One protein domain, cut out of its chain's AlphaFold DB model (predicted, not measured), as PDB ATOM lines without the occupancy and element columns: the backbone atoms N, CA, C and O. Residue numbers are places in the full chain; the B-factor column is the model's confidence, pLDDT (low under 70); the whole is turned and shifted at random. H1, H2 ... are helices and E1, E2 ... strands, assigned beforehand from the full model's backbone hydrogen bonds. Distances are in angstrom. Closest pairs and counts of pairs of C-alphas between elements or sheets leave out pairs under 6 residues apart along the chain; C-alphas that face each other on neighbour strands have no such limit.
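AT A GLANCE: This is residues 5 to 125 of the 127 residues of an uncharacterized protein of Nitrospiraceae bacterium (UniProt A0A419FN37). Two antiparallel sheets lie face to face as a sandwich, five strands in one layer and four in the other, with the strands of the one crossing those of the other at 36 degrees. The short helix H1 sits at one end of the sandwich, in the crossing from E3 to E4, and the last residues, 120 to 124, run from edge strand E9 of the one sheet to edge strand E7 of the other. You have 121 printed residues, with nine named strands and one named helix in the order E1 E2 E3 H1 E4 E5 E6 E7 E8 E9. The sheets run E1 E2 E3 E8 E9 and E4 E5 E6 E7, and the class is mostly strand. The whole is compact, with a radius of gyration of the C-alphas of 13.5 A, and spans 39 by 30 by 25 A.

HOW THE PARTS SIT: Begin at E1, residues 5 to 7, which forms a hairpin with E2, residues 15 to 22; look for N 6 and O 20 within hydrogen-bond range at 3.0 A. E3, residues 31 to 37, forms the next hairpin with E2, and N 19 and O 34 are 2.8 A apart. These three strands are a meander, each the antiparallel neighbour of the one before. Go on to H1, residues 41 to 44, which is not on the five-stranded sheet and only just not on the four-stranded one, with 4 pairs of C-alphas within 10 A. H1 is too short for any O i to N i+4 pair, but its one O i to N i+3 pair is within range. The second meander begins at E4, residues 48 to 54, and passes through E5, residues 58 to 65, and E6, residues 70 to 76, to E7, residues 85 to 90. Look along it for N 50 and O 62 at 2.8 A, N 61 and O 74 at 2.9 A, and N 73 and O 87 at 2.8 A. Then E8, residues 102 to 108, is the antiparallel neighbour of E3, with N 33 and O 105 at 2.9 A. E9, residues 111 to 117, forms a hairpin with E8, with N 106 and O 114 at 2.9 A. Between the sheets, the closest C-alphas of E2 and E4 are those of Ser 18 and Ser 50, 7.1 A apart, and those of E7 and E9 are Ser 85 and Lys 111, 5.5 A apart. The parts of the sheets that face each other are 9.4 A centre to centre, and their best planes stand 8 degrees apart. E1 is apart from E4, E5, E6 and E7. Residues 123 to 124 pair antiparallel with residues 89 to 90 of E7.

IN THESE COORDINATES: Find C-alpha 5 at (18.574, -19.726, -93.079), where E1 begins. E2 runs 20.6 A from C-alpha 15 to C-alpha 22, and E3 runs 20.0 A back. E4 starts at C-alpha 48, at (4.719, -24.263, -110.377), and is 20.2 A long; E5 is 23.1 A, E6 20.0 A and E7 17.0 A. E8 is 20.0 A long, and E9, of 18.6 A, ends at C-alpha 117, at (18.450, -21.376, -113.720).

THE WHOLE: The two C-alphas farthest apart are those of Asp 26 and Lys 94, at 39.7 A. The five-stranded sheet is twisted, with C-alphas up to 5.1 A off its best plane. The link from E7 to E8, with 11 residues between them, is long. The printed part has no cut, its mean pLDDT is 91.1, and no printed residue is under 70.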
ATOM      1  N   ARG A   5      18.751 -18.624 -92.140       86.81
ATOM      2  CA  ARG A   5      18.574 -19.726 -93.079       86.81
ATOM      3  C   ARG A   5      17.271 -20.434 -92.755       86.81
ATOM      4  O   ARG A   5      17.099 -20.933 -91.647       86.81
ATOM      5  N   SER A   6      16.357 -20.474 -93.714       84.69
ATOM      6  CA  SER A   6      15.085 -21.176 -93.545       84.69
ATOM      7  C   SER A   6      14.800 -22.032 -94.763       84.69
ATOM      8  O   SER A   6      14.864 -21.561 -95.897       84.69
ATOM      9  N   ARG A   7      14.514 -23.307 -94.517       85.50
ATOM     10  CA  ARG A   7      14.102 -24.277 -95.525       85.50
ATOM     11  C   ARG A   7      12.642 -24.613 -95.280       85.50
ATOM     12  O   ARG A   7      12.249 -24.815 -94.137       85.50
ATOM     13  N   GLU A   8      11.850 -24.660 -96.338       79.69
ATOM     14  CA  GLU A   8      10.435 -24.996 -96.219       79.69
ATOM     15  C   GLU A   8      10.278 -26.483 -95.861       79.69
ATOM     16  O   GLU A   8      10.715 -27.358 -96.607       79.69
ATOM     17  N   ASP A   9       9.659 -26.775 -94.713       72.62
ATOM     18  CA  ASP A   9       9.439 -28.153 -94.238       72.62
ATOM     19  C   ASP A   9       8.435 -28.933 -95.103       72.62
ATOM     20  O   ASP A   9       8.436 -30.165 -95.118       72.62
ATOM     21  N   LYS A  10       7.533 -28.222 -95.789       80.00
ATOM     22  CA  LYS A  10       6.469 -28.792 -96.627       80.00
ATOM     23  C   LYS A  10       6.351 -28.005 -97.932       80.00
ATOM     24  O   LYS A  10       5.457 -27.165 -98.038       80.00
ATOM     25  N   PRO A  11       7.248 -28.247 -98.899       83.56
ATOM     26  CA  PRO A  11       7.198 -27.559-100.178       83.56
ATOM     27  C   PRO A  11       5.889 -27.853-100.925       83.56
ATOM     28  O   PRO A  11       5.256 -28.900-100.750       83.56
ATOM     29  N   LEU A  12       5.471 -26.904-101.762       88.19
ATOM     30  CA  LEU A  12       4.315 -27.064-102.646       88.19
ATOM     31  C   LEU A  12       4.583 -28.137-103.727       88.19
ATOM     32  O   LEU A  12       5.741 -28.436-104.023       88.19
ATOM     33  N   PRO A  13       3.537 -28.717-104.351       90.25
ATOM     34  CA  PRO A  13       3.706 -29.755-105.369       90.25
ATOM     35  C   PRO A  13       4.668 -29.358-106.497       90.25
ATOM     36  O   PRO A  13       4.576 -28.253-107.038       90.25
ATOM     37  N   GLY A  14       5.557 -30.277-106.885       90.25
ATOM     38  CA  GLY A  14       6.574 -30.042-107.911       90.25
ATOM     39  C   GLY A  14       7.868 -29.410-107.395       90.25
ATOM     40  O   GLY A  14       8.781 -29.188-108.188       90.25
ATOM     41  N   ILE A  15       7.972 -29.128-106.094       92.56
ATOM     42  CA  ILE A  15       9.171 -28.579-105.454       92.56
ATOM     43  C   ILE A  15       9.770 -29.636-104.534       92.56
ATOM     44  O   ILE A  15       9.115 -30.115-103.615       92.56
ATOM     45  N   GLU A  16      11.036 -29.963-104.768       92.44
ATOM     46  CA  GLU A  16      11.803 -30.867-103.914       92.44
ATOM     47  C   GLU A  16      12.188 -30.164-102.608       92.44
ATOM     48  O   GLU A  16      12.005 -30.707-101.521       92.44
ATOM     49  N   PHE A  17      12.688 -28.928-102.709       91.75
ATOM     50  CA  PHE A  17      12.856 -28.034-101.568       91.75
ATOM     51  C   PHE A  17      12.952 -26.570-102.004       91.75
ATOM     52  O   PHE A  17      13.310 -26.238-103.136       91.75
ATOM     53  N   SER A  18      12.691 -25.685-101.055       92.06
ATOM     54  CA  SER A  18      12.885 -24.242-101.157       92.06
ATOM     55  C   SER A  18      13.655 -23.765 -99.925       92.06
ATOM     56  O   SER A  18      13.421 -24.225 -98.806       92.06
ATOM     57  N   GLU A  19      14.625 -22.879-100.121       93.19
ATOM     58  CA  GLU A  19      15.495 -22.377 -99.058       93.19
ATOM     59  C   GLU A  19      15.742 -20.882 -99.244       93.19
ATOM     60  O   GLU A  19      16.063 -20.430-100.339       93.19
ATOM     61  N   ILE A  20      15.616 -20.108 -98.172       92.75
ATOM     62  CA  ILE A  20      16.056 -18.718 -98.126       92.75
ATOM     63  C   ILE A  20      17.334 -18.600 -97.305       92.75
ATOM     64  O   ILE A  20      17.473 -19.224 -96.249       92.75
ATOM     65  N   LEU A  21      18.236 -17.759 -97.793       93.31
ATOM     66  CA  LEU A  21      19.462 -17.350 -97.134       93.31
ATOM     67  C   LEU A  21      19.499 -15.822 -97.076       93.31
ATOM     68  O   LEU A  21      19.632 -15.161 -98.109       93.31
ATOM     69  N   ILE A  22      19.388 -15.264 -95.875       91.56
ATOM     70  CA  ILE A  22      19.550 -13.835 -95.595       91.56
ATOM     71  C   ILE A  22      20.802 -13.703 -94.717       91.56
ATOM     72  O   ILE A  22      20.795 -14.186 -93.582       91.56
ATOM     73  N   PRO A  23      21.881 -13.080 -95.221       89.25
ATOM     74  CA  PRO A  23      23.160 -13.015 -94.514       89.25
ATOM     75  C   PRO A  23      23.132 -12.096 -93.284       89.25
ATOM     76  O   PRO A  23      23.992 -12.213 -92.418       89.25
ATOM     77  N   ASP A  24      22.166 -11.178 -93.222       88.19
ATOM     78  CA  ASP A  24      22.025 -10.193 -92.155       88.19
ATOM     79  C   ASP A  24      20.545 -10.036 -91.781       88.19
ATOM     80  O   ASP A  24      19.746  -9.530 -92.574       88.19
ATOM     81  N   GLU A  25      20.173 -10.494 -90.583       83.94
ATOM     82  CA  GLU A  25      18.805 -10.413 -90.056       83.94
ATOM     83  C   GLU A  25      18.260  -8.981 -89.947       83.94
ATOM     84  O   GLU A  25      17.052  -8.786 -90.068       83.94
ATOM     85  N   ASP A  26      19.125  -7.971 -89.800       86.69
ATOM     86  CA  ASP A  26      18.717  -6.561 -89.784       86.69
ATOM     87  C   ASP A  26      18.437  -6.032 -91.209       86.69
ATOM     88  O   ASP A  26      17.787  -5.000 -91.400       86.69
ATOM     89  N   ASN A  27      18.865  -6.777 -92.235       88.12
ATOM     90  CA  ASN A  27      18.664  -6.495 -93.654       88.12
ATOM     91  C   ASN A  27      17.939  -7.648 -94.366       88.12
ATOM     92  O   ASN A  27      18.357  -8.148 -95.413       88.12
ATOM     93  N   ILE A  28      16.762  -7.994 -93.848       89.31
ATOM     94  CA  ILE A  28      15.814  -8.953 -94.449       89.31
ATOM     95  C   ILE A  28      15.472  -8.693 -95.928       89.31
ATOM     96  O   ILE A  28      14.979  -9.578 -96.623       89.31
ATOM     97  N   GLY A  29      15.704  -7.473 -96.418       90.62
ATOM     98  CA  GLY A  29      15.487  -7.088 -97.808       90.62
ATOM     99  C   GLY A  29      16.597  -7.546 -98.752       90.62
ATOM    100  O   GLY A  29      16.550  -7.178 -99.926       90.62
ATOM    101  N   SER A  30      17.594  -8.292 -98.270       94.06
ATOM    102  CA  SER A  30      18.748  -8.734 -99.051       94.06
ATOM    103  C   SER A  30      19.065 -10.203 -98.787       94.06
ATOM    104  O   SER A  30      19.146 -10.628 -97.640       94.06
ATOM    105  N   GLY A  31      19.252 -10.993 -99.842       94.88
ATOM    106  CA  GLY A  31      19.479 -12.426 -99.705       94.88
ATOM    107  C   GLY A  31      19.342 -13.204-101.008       94.88
ATOM    108  O   GLY A  31      19.284 -12.644-102.108       94.88
ATOM    109  N   THR A  32      19.301 -14.527-100.865       96.12
ATOM    110  CA  THR A  32      19.071 -15.475-101.959       96.12
ATOM    111  C   THR A  32      17.922 -16.408-101.605       96.12
ATOM    112  O   THR A  32      17.875 -16.939-100.498       96.12
ATOM    113  N   PHE A  33      17.005 -16.623-102.544       95.69
ATOM    114  CA  PHE A  33      15.954 -17.632-102.434       95.69
ATOM    115  C   PHE A  33      16.155 -18.710-103.495       95.69
ATOM    116  O   PHE A  33      16.224 -18.412-104.686       95.69
ATOM    117  N   ILE A  34      16.272 -19.949-103.045       96.12
ATOM    118  CA  ILE A  34      16.606 -21.124-103.837       96.12
ATOM    119  C   ILE A  34      15.352 -21.985-103.928       96.12
ATOM    120  O   ILE A  34      14.789 -22.360-102.904       96.12
ATOM    121  N   THR A  35      14.950 -22.349-105.138       95.69
ATOM    122  CA  THR A  35      13.879 -23.314-105.398       95.69
ATOM    123  C   THR A  35      14.455 -24.455-106.220       95.69
ATOM    124  O   THR A  35      14.992 -24.225-107.302       95.69
ATOM    125  N   VAL A  36      14.326 -25.688-105.742       94.94
ATOM    126  CA  VAL A  36      14.683 -26.892-106.498       94.94
ATOM    127  C   VAL A  36      13.417 -27.668-106.810       94.94
ATOM    128  O   VAL A  36      12.616 -27.952-105.922       94.94
ATOM    129  N   LEU A  37      13.221 -27.972-108.088       94.69
ATOM    130  CA  LEU A  37      12.058 -28.691-108.582       94.69
ATOM    131  C   LEU A  37      12.272 -30.200-108.551       94.69
ATOM    132  O   LEU A  37      13.359 -30.685-108.865       94.69
ATOM    133  N   GLU A  38      11.193 -30.932-108.281       93.75
ATOM    134  CA  GLU A  38      11.173 -32.382-108.455       93.75
ATOM    135  C   GLU A  38      11.421 -32.752-109.934       93.75
ATOM    136  O   GLU A  38      11.052 -32.000-110.850       93.75
ATOM    137  N   PRO A  39      11.993 -33.935-110.219       92.31
ATOM    138  CA  PRO A  39      12.078 -34.443-111.582       92.31
ATOM    139  C   PRO A  39      10.702 -34.468-112.262       92.31
ATOM    140  O   PRO A  39       9.710 -34.907-111.681       92.31
ATOM    141  N   GLN A  40      10.647 -34.043-113.527       90.94
ATOM    142  CA  GLN A  40       9.416 -33.955-114.327       90.94
ATOM    143  C   GLN A  40       8.351 -32.976-113.800       90.94
ATOM    144  O   GLN A  40       7.244 -32.964-114.342       90.94
ATOM    145  N   ALA A  41       8.639 -32.148-112.789       92.06
ATOM    146  CA  ALA A  41       7.659 -31.200-112.257       92.06
ATOM    147  C   ALA A  41       7.146 -30.248-113.346       92.06
ATOM    148  O   ALA A  41       5.938 -30.122-113.532       92.06
ATOM    149  N   MET A  42       8.052 -29.659-114.138       91.25
ATOM    150  CA  MET A  42       7.690 -28.729-115.220       91.25
ATOM    151  C   MET A  42       6.935 -29.387-116.377       91.25
ATOM    152  O   MET A  42       6.272 -28.694-117.142       91.25
ATOM    153  N   ALA A  43       7.007 -30.713-116.508       90.00
ATOM    154  CA  ALA A  43       6.225 -31.452-117.494       90.00
ATOM    155  C   ALA A  43       4.782 -31.724-117.025       90.00
ATOM    156  O   ALA A  43       3.915 -31.996-117.853       90.00
ATOM    157  N   LYS A  44       4.525 -31.697-115.710       90.31
ATOM    158  CA  LYS A  44       3.255 -32.139-115.102       90.31
ATOM    159  C   LYS A  44       2.445 -31.008-114.479       90.31
ATOM    160  O   LYS A  44       1.225 -31.114-114.402       90.31
ATOM    161  N   ILE A  45       3.113 -29.964-114.000       89.69
ATOM    162  CA  ILE A  45       2.517 -28.885-113.216       89.69
ATOM    163  C   ILE A  45       2.867 -27.568-113.897       89.69
ATOM    164  O   ILE A  45       4.037 -27.288-114.151       89.69
ATOM    165  N   ASN A  46       1.851 -26.757-114.190       88.00
ATOM    166  CA  ASN A  46       2.050 -25.428-114.747       88.00
ATOM    167  C   ASN A  46       0.909 -24.471-114.339       88.00
ATOM    168  O   ASN A  46      -0.249 -24.784-114.629       88.00
ATOM    169  N   PRO A  47       1.198 -23.311-113.717       91.94
ATOM    170  CA  PRO A  47       2.506 -22.892-113.205       91.94
ATOM    171  C   PRO A  47       2.898 -23.651-111.925       91.94
ATOM    172  O   PRO A  47       2.035 -24.048-111.141       91.94
ATOM    173  N   ILE A  48       4.201 -23.813-111.680       94.38
ATOM    174  CA  ILE A  48       4.719 -24.263-110.377       94.38
ATOM    175  C   ILE A  48       4.918 -23.034-109.495       94.38
ATOM    176  O   ILE A  48       5.526 -22.051-109.916       94.38
ATOM    177  N   MET A  49       4.416 -23.089-108.267       93.75
ATOM    178  CA  MET A  49       4.494 -21.986-107.313       93.75
ATOM    179  C   MET A  49       5.409 -22.371-106.158       93.75
ATOM    180  O   MET A  49       5.102 -23.312-105.439       93.75
ATOM    181  N   SER A  50       6.495 -21.627-105.953       92.38
ATOM    182  CA  SER A  50       7.337 -21.701-104.755       92.38
ATOM    183  C   SER A  50       7.136 -20.447-103.932       92.38
ATOM    184  O   SER A  50       7.111 -19.343-104.475       92.38
ATOM    185  N   THR A  51       6.910 -20.591-102.634       91.25
ATOM    186  CA  THR A  51       6.552 -19.460-101.785       91.25
ATOM    187  C   THR A  51       7.226 -19.600-100.439       91.25
ATOM    188  O   THR A  51       7.198 -20.662 -99.843       91.25
ATOM    189  N   ILE A  52       7.776 -18.505 -99.930       88.69
ATOM    190  CA  ILE A  52       8.221 -18.426 -98.546       88.69
ATOM    191  C   ILE A  52       7.602 -17.200 -97.891       88.69
ATOM    192  O   ILE A  52       7.600 -16.094 -98.441       88.69
ATOM    193  N   ILE A  53       7.021 -17.418 -96.718       88.06
ATOM    194  CA  ILE A  53       6.272 -16.408 -95.982       88.06
ATOM    195  C   ILE A  53       6.764 -16.414 -94.542       88.06
ATOM    196  O   ILE A  53       6.620 -17.406 -93.833       88.06
ATOM    197  N   ASN A  54       7.274 -15.273 -94.096       84.25
ATOM    198  CA  ASN A  54       7.549 -14.999 -92.695       84.25
ATOM    199  C   ASN A  54       6.694 -13.802 -92.268       84.25
ATOM    200  O   ASN A  54       7.064 -12.646 -92.480       84.25
ATOM    201  N   LYS A  55       5.494 -14.076 -91.747       81.44
ATOM    202  CA  LYS A  55       4.520 -13.033 -91.399       81.44
ATOM    203  C   LYS A  55       4.954 -12.218 -90.182       81.44
ATOM    204  O   LYS A  55       5.420 -12.804 -89.212       81.44
ATOM    205  N   PRO A  56       4.707 -10.894 -90.179       81.19
ATOM    206  CA  PRO A  56       4.226 -10.040 -91.287       81.19
ATOM    207  C   PRO A  56       5.356  -9.507 -92.193       81.19
ATOM    208  O   PRO A  56       5.135  -8.695 -93.086       81.19
ATOM    209  N   VAL A  57       6.587  -9.923 -91.932       85.31
ATOM    210  CA  VAL A  57       7.797  -9.181 -92.267       85.31
ATOM    211  C   VAL A  57       8.261  -9.406 -93.704       85.31
ATOM    212  O   VAL A  57       8.735  -8.470 -94.338       85.31
ATOM    213  N   PHE A  58       8.098 -10.612 -94.243       89.12
ATOM    214  CA  PHE A  58       8.684 -10.994 -95.524       89.12
ATOM    215  C   PHE A  58       7.802 -11.982 -96.285       89.12
ATOM    216  O   PHE A  58       7.277 -12.941 -95.718       89.12
ATOM    217  N   GLN A  59       7.695 -11.774 -97.591       91.50
ATOM    218  CA  GLN A  59       7.079 -12.696 -98.527       91.50
ATOM    219  C   GLN A  59       7.851 -12.697 -99.842       91.50
ATOM    220  O   GLN A  59       8.087 -11.642-100.438       91.50
ATOM    221  N   MET A  60       8.165 -13.893-100.330       93.38
ATOM    222  CA  MET A  60       8.616 -14.096-101.700       93.38
ATOM    223  C   MET A  60       7.792 -15.194-102.364       93.38
ATOM    224  O   MET A  60       7.548 -16.244-101.772       93.38
ATOM    225  N   ILE A  61       7.361 -14.928-103.594       93.94
ATOM    226  CA  ILE A  61       6.636 -15.871-104.442       93.94
ATOM    227  C   ILE A  61       7.396 -15.987-105.759       93.94
ATOM    228  O   ILE A  61       7.649 -14.980-106.420       93.94
ATOM    229  N   VAL A  62       7.716 -17.210-106.158       95.69
ATOM    230  CA  VAL A  62       8.306 -17.551-107.450       95.69
ATOM    231  C   VAL A  62       7.307 -18.414-108.211       95.69
ATOM    232  O   VAL A  62       6.937 -19.497-107.764       95.69
ATOM    233  N   SER A  63       6.849 -17.914-109.352       95.88
ATOM    234  CA  SER A  63       5.911 -18.580-110.251       95.88
ATOM    235  C   SER A  63       6.639 -18.996-111.520       95.88
ATOM    236  O   SER A  63       7.127 -18.147-112.260       95.88
ATOM    237  N   ILE A  64       6.740 -20.298-111.751       95.31
ATOM    238  CA  ILE A  64       7.488 -20.914-112.846       95.31
ATOM    239  C   ILE A  64       6.467 -21.394-113.878       95.31
ATOM    240  O   ILE A  64       5.765 -22.379-113.645       95.31
ATOM    241  N   ASN A  65       6.371 -20.686-115.004       94.06
ATOM    242  CA  ASN A  65       5.501 -21.023-116.124       94.06
ATOM    243  C   ASN A  65       6.327 -21.631-117.265       94.06
ATOM    244  O   ASN A  65       6.861 -20.922-118.119       94.06
ATOM    245  N   ALA A  66       6.430 -22.959-117.285       91.25
ATOM    246  CA  ALA A  66       7.194 -23.672-118.305       91.25
ATOM    247  C   ALA A  66       6.553 -23.570-119.702       91.25
ATOM    248  O   ALA A  66       7.273 -23.610-120.696       91.25
ATOM    249  N   ALA A  67       5.225 -23.403-119.789       89.50
ATOM    250  CA  ALA A  67       4.528 -23.276-121.073       89.50
ATOM    251  C   ALA A  67       4.803 -21.933-121.766       89.50
ATOM    252  O   ALA A  67       4.900 -21.886-122.989       89.50
ATOM    253  N   GLU A  68       4.951 -20.857-120.991       90.00
ATOM    254  CA  GLU A  68       5.335 -19.533-121.506       90.00
ATOM    255  C   GLU A  68       6.859 -19.339-121.539       90.00
ATOM    256  O   GLU A  68       7.355 -18.406-122.164       90.00
ATOM    257  N   GLY A  69       7.618 -20.238-120.902       91.50
ATOM    258  CA  GLY A  69       9.065 -20.104-120.752       91.50
ATOM    259  C   GLY A  69       9.439 -18.928-119.852       91.50
ATOM    260  O   GLY A  69      10.450 -18.267-120.093       91.50
ATOM    261  N   GLU A  70       8.628 -18.642-118.832       94.25
ATOM    262  CA  GLU A  70       8.783 -17.476-117.965       94.25
ATOM    263  C   GLU A  70       8.789 -17.847-116.484       94.25
ATOM    264  O   GLU A  70       8.090 -18.751-116.034       94.25
ATOM    265  N   VAL A  71       9.562 -17.101-115.697       95.81
ATOM    266  CA  VAL A  71       9.542 -17.160-114.235       95.81
ATOM    267  C   VAL A  71       9.252 -15.773-113.692       95.81
ATOM    268  O   VAL A  71      10.015 -14.837-113.922       95.81
ATOM    269  N   THR A  72       8.158 -15.629-112.954       96.62
ATOM    270  CA  THR A  72       7.786 -14.375-112.296       96.62
ATOM    271  C   THR A  72       8.102 -14.450-110.811       96.62
ATOM    272  O   THR A  72       7.640 -15.344-110.110       96.62
ATOM    273  N   VAL A  73       8.851 -13.469-110.321       96.50
ATOM    274  CA  VAL A  73       9.207 -13.311-108.913       96.50
ATOM    275  C   VAL A  73       8.483 -12.096-108.347       96.50
ATOM    276  O   VAL A  73       8.521 -11.009-108.933       96.50
ATOM    277  N   LEU A  74       7.856 -12.275-107.189       95.81
ATOM    278  CA  LEU A  74       7.276 -11.222-106.363       95.81
ATOM    279  C   LEU A  74       7.994 -11.199-105.016       95.81
ATOM    280  O   LEU A  74       8.130 -12.236-104.372       95.81
ATOM    281  N   LEU A  75       8.419 -10.017-104.588       95.69
ATOM    282  CA  LEU A  75       9.065  -9.764-103.303       95.69
ATOM    283  C   LEU A  75       8.317  -8.643-102.585       95.69
ATOM    284  O   LEU A  75       8.097  -7.575-103.158       95.69
ATOM    285  N   GLY A  76       7.946  -8.861-101.329       93.62
ATOM    286  CA  GLY A  76       7.224  -7.879-100.531       93.62
ATOM    287  C   GLY A  76       7.141  -8.253 -99.058       93.62
ATOM    288  O   GLY A  76       7.847  -9.139 -98.578       93.62
ATOM    289  N   LYS A  77       6.264  -7.556 -98.340       91.88
ATOM    290  CA  LYS A  77       5.932  -7.855 -96.946       91.88
ATOM    291  C   LYS A  77       4.712  -8.766 -96.895       91.88
ATOM    292  O   LYS A  77       3.840  -8.698 -97.754       91.88
ATOM    293  N   ALA A  78       4.635  -9.602 -95.867       88.75
ATOM    294  CA  ALA A  78       3.520 -10.521 -95.654       88.75
ATOM    295  C   ALA A  78       2.391  -9.872 -94.823       88.75
ATOM    296  O   ALA A  78       1.812 -10.505 -93.938       88.75
ATOM    297  N   ASP A  79       2.105  -8.596 -95.083       87.06
ATOM    298  CA  ASP A  79       1.145  -7.741 -94.370       87.06
ATOM    299  C   ASP A  79      -0.073  -7.359 -95.237       87.06
ATOM    300  O   ASP A  79      -0.832  -6.456 -94.890       87.06
ATOM    301  N   ASN A  80      -0.281  -8.069 -96.352       80.44
ATOM    302  CA  ASN A  80      -1.273  -7.789 -97.402       80.44
ATOM    303  C   ASN A  80      -1.015  -6.508 -98.219       80.44
ATOM    304  O   ASN A  80      -1.877  -6.114 -99.008       80.44
ATOM    305  N   SER A  81       0.146  -5.861 -98.075       87.06
ATOM    306  CA  SER A  81       0.549  -4.790 -98.988       87.06
ATOM    307  C   SER A  81       0.896  -5.331-100.389       87.06
ATOM    308  O   SER A  81       1.202  -6.517-100.551       87.06
ATOM    309  N   PRO A  82       0.841  -4.487-101.438       88.44
ATOM    310  CA  PRO A  82       1.344  -4.855-102.759       88.44
ATOM    311  C   PRO A  82       2.825  -5.257-102.722       88.44
ATOM    312  O   PRO A  82       3.598  -4.757-101.906       88.44
ATOM    313  N   ALA A  83       3.240  -6.118-103.657       90.38
ATOM    314  CA  ALA A  83       4.644  -6.499-103.793       90.38
ATOM    315  C   ALA A  83       5.533  -5.259-104.000       90.38
ATOM    316  O   ALA A  83       5.253  -4.414-104.850       90.38
ATOM    317  N   ILE A  84       6.628  -5.184-103.243       94.06
ATOM    318  CA  ILE A  84       7.616  -4.100-103.326       94.06
ATOM    319  C   ILE A  84       8.408  -4.203-104.633       94.06
ATOM    320  O   ILE A  84       8.742  -3.194-105.253       94.06
ATOM    321  N   SER A  85       8.705  -5.426-105.070       94.88
ATOM    322  CA  SER A  85       9.397  -5.690-106.325       94.88
ATOM    323  C   SER A  85       8.743  -6.853-107.057       94.88
ATOM    324  O   SER A  85       8.398  -7.874-106.466       94.88
ATOM    325  N   ARG A  86       8.583  -6.684-108.370       95.62
ATOM    326  CA  ARG A  86       8.124  -7.713-109.299       95.62
ATOM    327  C   ARG A  86       9.097  -7.772-110.462       95.62
ATOM    328  O   ARG A  86       9.470  -6.729-110.997       95.62
ATOM    329  N   LYS A  87       9.486  -8.978-110.866       95.81
ATOM    330  CA  LYS A  87      10.336  -9.177-112.041       95.81
ATOM    331  C   LYS A  87       9.989 -10.479-112.736       95.81
ATOM    332  O   LYS A  87       9.782 -11.487-112.069       95.81
ATOM    333  N   THR A  88       9.953 -10.445-114.061       96.38
ATOM    334  CA  THR A  88       9.750 -11.630-114.893       96.38
ATOM    335  C   THR A  88      11.036 -11.925-115.652       96.38
ATOM    336  O   THR A  88      11.694 -11.019-116.168       96.38
ATOM    337  N   PHE A  89      11.418 -13.192-115.680       95.56
ATOM    338  CA  PHE A  89      12.613 -13.707-116.327       95.56
ATOM    339  C   PHE A  89      12.221 -14.716-117.395       95.56
ATOM    340  O   PHE A  89      11.280 -15.480-117.203       95.56
ATOM    341  N   ARG A  90      12.961 -14.749-118.499       94.19
ATOM    342  CA  ARG A  90      12.805 -15.755-119.547       94.19
ATOM    343  C   ARG A  90      13.713 -16.939-119.271       94.19
ATOM    344  O   ARG A  90      14.907 -16.770-119.012       94.19
ATOM    345  N   MET A  91      13.138 -18.129-119.351       91.19
ATOM    346  CA  MET A  91      13.881 -19.378-119.356       91.19
ATOM    347  C   MET A  91      14.711 -19.492-120.641       91.19
ATOM    348  O   MET A  91      14.338 -18.932-121.678       91.19
ATOM    349  N   PRO A  92      15.832 -20.231-120.606       87.19
ATOM    350  CA  PRO A  92      16.561 -20.585-121.814       87.19
ATOM    351  C   PRO A  92      15.620 -21.264-122.824       87.19
ATOM    352  O   PRO A  92      14.802 -22.083-122.423       87.19
ATOM    353  N   PRO A  93      15.739 -21.010-124.137       80.06
ATOM    354  CA  PRO A  93      14.815 -21.565-125.136       80.06
ATOM    355  C   PRO A  93      14.926 -23.090-125.306       80.06
ATOM    356  O   PRO A  93      14.092 -23.704-125.965       80.06
ATOM    357  N   LYS A  94      15.977 -23.709-124.758       81.75
ATOM    358  CA  LYS A  94      16.211 -25.153-124.793       81.75
ATOM    359  C   LYS A  94      16.494 -25.637-123.375       81.75
ATOM    360  O   LYS A  94      17.622 -25.528-122.904       81.75
ATOM    361  N   PHE A  95      15.477 -26.171-122.712       84.38
ATOM    362  CA  PHE A  95      15.600 -26.849-121.424       84.38
ATOM    363  C   PHE A  95      14.797 -28.150-121.443       84.38
ATOM    364  O   PHE A  95      13.839 -28.292-122.202       84.38
ATOM    365  N   ASP A  96      15.225 -29.122-120.644       88.38
ATOM    366  CA  ASP A  96      14.580 -30.431-120.552       88.38
ATOM    367  C   ASP A  96      13.623 -30.445-119.361       88.38
ATOM    368  O   ASP A  96      14.040 -30.663-118.229       88.38
ATOM    369  N   VAL A  97      12.327 -30.266-119.628       87.44
ATOM    370  CA  VAL A  97      11.252 -30.273-118.615       87.44
ATOM    371  C   VAL A  97      11.202 -31.541-117.751       87.44
ATOM    372  O   VAL A  97      10.549 -31.544-116.707       87.44
ATOM    373  N   SER A  98      11.862 -32.624-118.175       87.75
ATOM    374  CA  SER A  98      11.919 -33.889-117.437       87.75
ATOM    375  C   SER A  98      13.000 -33.896-116.360       87.75
ATOM    376  O   SER A  98      12.943 -34.723-115.445       87.75
ATOM    377  N   ARG A  99      13.990 -33.000-116.448       89.38
ATOM    378  CA  ARG A  99      15.081 -32.901-115.475       89.38
ATOM    379  C   ARG A  99      14.665 -32.075-114.257       89.38
ATOM    380  O   ARG A  99      13.797 -31.215-114.368       89.38
ATOM    381  N   PRO A 100      15.276 -32.319-113.087       90.38
ATOM    382  CA  PRO A 100      15.177 -31.383-111.980       90.38
ATOM    383  C   PRO A 100      15.865 -30.072-112.369       90.38
ATOM    384  O   PRO A 100      16.919 -30.067-113.016       90.38
ATOM    385  N   HIS A 101      15.258 -28.962-111.970       94.00
ATOM    386  CA  HIS A 101      15.781 -27.627-112.226       94.00
ATOM    387  C   HIS A 101      15.871 -26.838-110.932       94.00
ATOM    388  O   HIS A 101      15.003 -26.931-110.066       94.00
ATOM    389  N   ARG A 102      16.933 -26.048-110.826       95.25
ATOM    390  CA  ARG A 102      17.201 -25.165-109.700       95.25
ATOM    391  C   ARG A 102      17.073 -23.718-110.145       95.25
ATOM    392  O   ARG A 102      17.675 -23.336-111.144       95.25
ATOM    393  N   PHE A 103      16.350 -22.927-109.368       96.50
ATOM    394  CA  PHE A 103      16.196 -21.494-109.549       96.50
ATOM    395  C   PHE A 103      16.769 -20.763-108.339       96.50
ATOM    396  O   PHE A 103      16.335 -21.003-107.216       96.50
ATOM    397  N   ASP A 104      17.727 -19.871-108.567       97.25
ATOM    398  CA  ASP A 104      18.321 -19.032-107.527       97.25
ATOM    399  C   ASP A 104      17.918 -17.577-107.778       97.25
ATOM    400  O   ASP A 104      18.289 -16.989-108.791       97.25
ATOM    401  N   THR A 105      17.144 -16.990-106.871       96.94
ATOM    402  CA  THR A 105      16.680 -15.600-106.937       96.94
ATOM    403  C   THR A 105      17.549 -14.725-106.048       96.94
ATOM    404  O   THR A 105      17.588 -14.937-104.838       96.94
ATOM    405  N   PHE A 106      18.178 -13.699-106.618       96.62
ATOM    406  CA  PHE A 106      19.021 -12.752-105.888       96.62
ATOM    407  C   PHE A 106      18.285 -11.432-105.690       96.62
ATOM    408  O   PHE A 106      17.788 -10.828-106.651       96.62
ATOM    409  N   PHE A 107      18.246 -10.952-104.454       95.94
ATOM    410  CA  PHE A 107      17.598  -9.696-104.107       95.94
ATOM    411  C   PHE A 107      18.431  -8.900-103.104       95.94
ATOM    412  O   PHE A 107      19.161  -9.457-102.293       95.94
ATOM    413  N   GLU A 108      18.339  -7.578-103.189       95.88
ATOM    414  CA  GLU A 108      19.058  -6.655-102.312       95.88
ATOM    415  C   GLU A 108      18.255  -5.363-102.172       95.88
ATOM    416  O   GLU A 108      17.745  -4.824-103.164       95.88
ATOM    417  N   GLY A 109      18.136  -4.874-100.937       94.06
ATOM    418  CA  GLY A 109      17.380  -3.666-100.612       94.06
ATOM    419  C   GLY A 109      15.931  -3.721-101.105       94.06
ATOM    420  O   GLY A 109      15.443  -2.747-101.680       94.06
ATOM    421  N   TRP A 110      15.268  -4.868-100.940       94.19
ATOM    422  CA  TRP A 110      13.905  -5.155-101.404       94.19
ATOM    423  C   TRP A 110      13.711  -5.114-102.925       94.19
ATOM    424  O   TRP A 110      12.586  -4.995-103.409       94.19
ATOM    425  N   LYS A 111      14.792  -5.229-103.701       95.38
ATOM    426  CA  LYS A 111      14.748  -5.248-105.167       95.38
ATOM    427  C   LYS A 111      15.286  -6.559-105.709       95.38
ATOM    428  O   LYS A 111      16.379  -6.983-105.343       95.38
ATOM    429  N   ILE A 112      14.555  -7.153-106.648       96.38
ATOM    430  CA  ILE A 112      14.991  -8.355-107.365       96.38
ATOM    431  C   ILE A 112      16.096  -7.966-108.357       96.38
ATOM    432  O   ILE A 112      15.865  -7.255-109.343       96.38
ATOM    433  N   LYS A 113      17.320  -8.431-108.102       95.81
ATOM    434  CA  LYS A 113      18.497  -8.097-108.910       95.81
ATOM    435  C   LYS A 113      18.626  -9.033-110.099       95.81
ATOM    436  O   LYS A 113      18.735  -8.557-111.229       95.81
ATOM    437  N   GLY A 114      18.495 -10.333-109.867       95.44
ATOM    438  CA  GLY A 114      18.674 -11.345-110.897       95.44
ATOM    439  C   GLY A 114      18.105 -12.694-110.492       95.44
ATOM    440  O   GLY A 114      17.670 -12.884-109.355       95.44
ATOM    441  N   MET A 115      18.119 -13.614-111.445       96.38
ATOM    442  CA  MET A 115      17.761 -15.006-111.236       96.38
ATOM    443  C   MET A 115      18.692 -15.885-112.064       96.38
ATOM    444  O   MET A 115      19.064 -15.507-113.175       96.38
ATOM    445  N   LYS A 116      19.041 -17.052-111.529       96.25
ATOM    446  CA  LYS A 116      19.741 -18.108-112.256       96.25
ATOM    447  C   LYS A 116      18.872 -19.344-112.378       96.25
ATOM    448  O   LYS A 116      18.142 -19.669-111.446       96.25
ATOM    449  N   MET A 117      19.004 -20.045-113.496       94.94
ATOM    450  CA  MET A 117      18.450 -21.376-113.720       94.94
ATOM    451  C   MET A 117      19.613 -22.342-113.919       94.94
ATOM    452  O   MET A 117      20.391 -22.185-114.851       94.94
ATOM    453  N   ASN A 118      19.758 -23.332-113.038       93.88
ATOM    454  CA  ASN A 118      20.862 -24.303-113.050       93.88
ATOM    455  C   ASN A 118      22.272 -23.675-113.062       93.88
ATOM    456  O   ASN A 118      23.219 -24.282-113.553       93.88
ATOM    457  N   GLY A 119      22.418 -22.474-112.498       91.50
ATOM    458  CA  GLY A 119      23.673 -21.718-112.483       91.50
ATOM    459  C   GLY A 119      23.835 -20.716-113.632       91.50
ATOM    460  O   GLY A 119      24.675 -19.824-113.509       91.50
ATOM    461  N   ASP A 120      23.007 -20.795-114.678       91.44
ATOM    462  CA  ASP A 120      23.011 -19.863-115.808       91.44
ATOM    463  C   ASP A 120      22.125 -18.644-115.531       91.44
ATOM    464  O   ASP A 120      20.987 -18.781-115.072       91.44
ATOM    465  N   ASP A 121      22.626 -17.443-115.821       91.81
ATOM    466  CA  ASP A 121      21.871 -16.201-115.645       91.81
ATOM    467  C   ASP A 121      20.656 -16.143-116.577       91.81
ATOM    468  O   ASP A 121      20.748 -16.347-117.790       91.81
ATOM    469  N   MET A 122      19.499 -15.820-116.003       92.06
ATOM    470  CA  MET A 122      18.268 -15.635-116.758       92.06
ATOM    471  C   MET A 122      18.120 -14.192-117.230       92.06
ATOM    472  O   MET A 122      18.415 -13.230-116.515       92.06
ATOM    473  N   ILE A 123      17.579 -14.038-118.435       90.81
ATOM    474  CA  ILE A 123      17.341 -12.727-119.033       90.81
ATOM    475  C   ILE A 123      16.027 -12.177-118.491       90.81
ATOM    476  O   ILE A 123      15.008 -12.863-118.470       90.81
ATOM    477  N   THR A 124      16.023 -10.918-118.076       87.94
ATOM    478  CA  THR A 124      14.796 -10.228-117.675       87.94
ATOM    479  C   THR A 124      13.893 -10.033-118.888       87.94
ATOM    480  O   THR A 124      14.341  -9.490-119.900       87.94
ATOM    481  N   ALA A 125      12.634 -10.455-118.798       81.19
ATOM    482  CA  ALA A 125      11.651 -10.173-119.834       81.19
ATOM    483  C   ALA A 125      11.472  -8.650-119.942       81.19
ATOM    484  O   ALA A 125      11.310  -7.970-118.927       81.19
TER     485      ALA A 125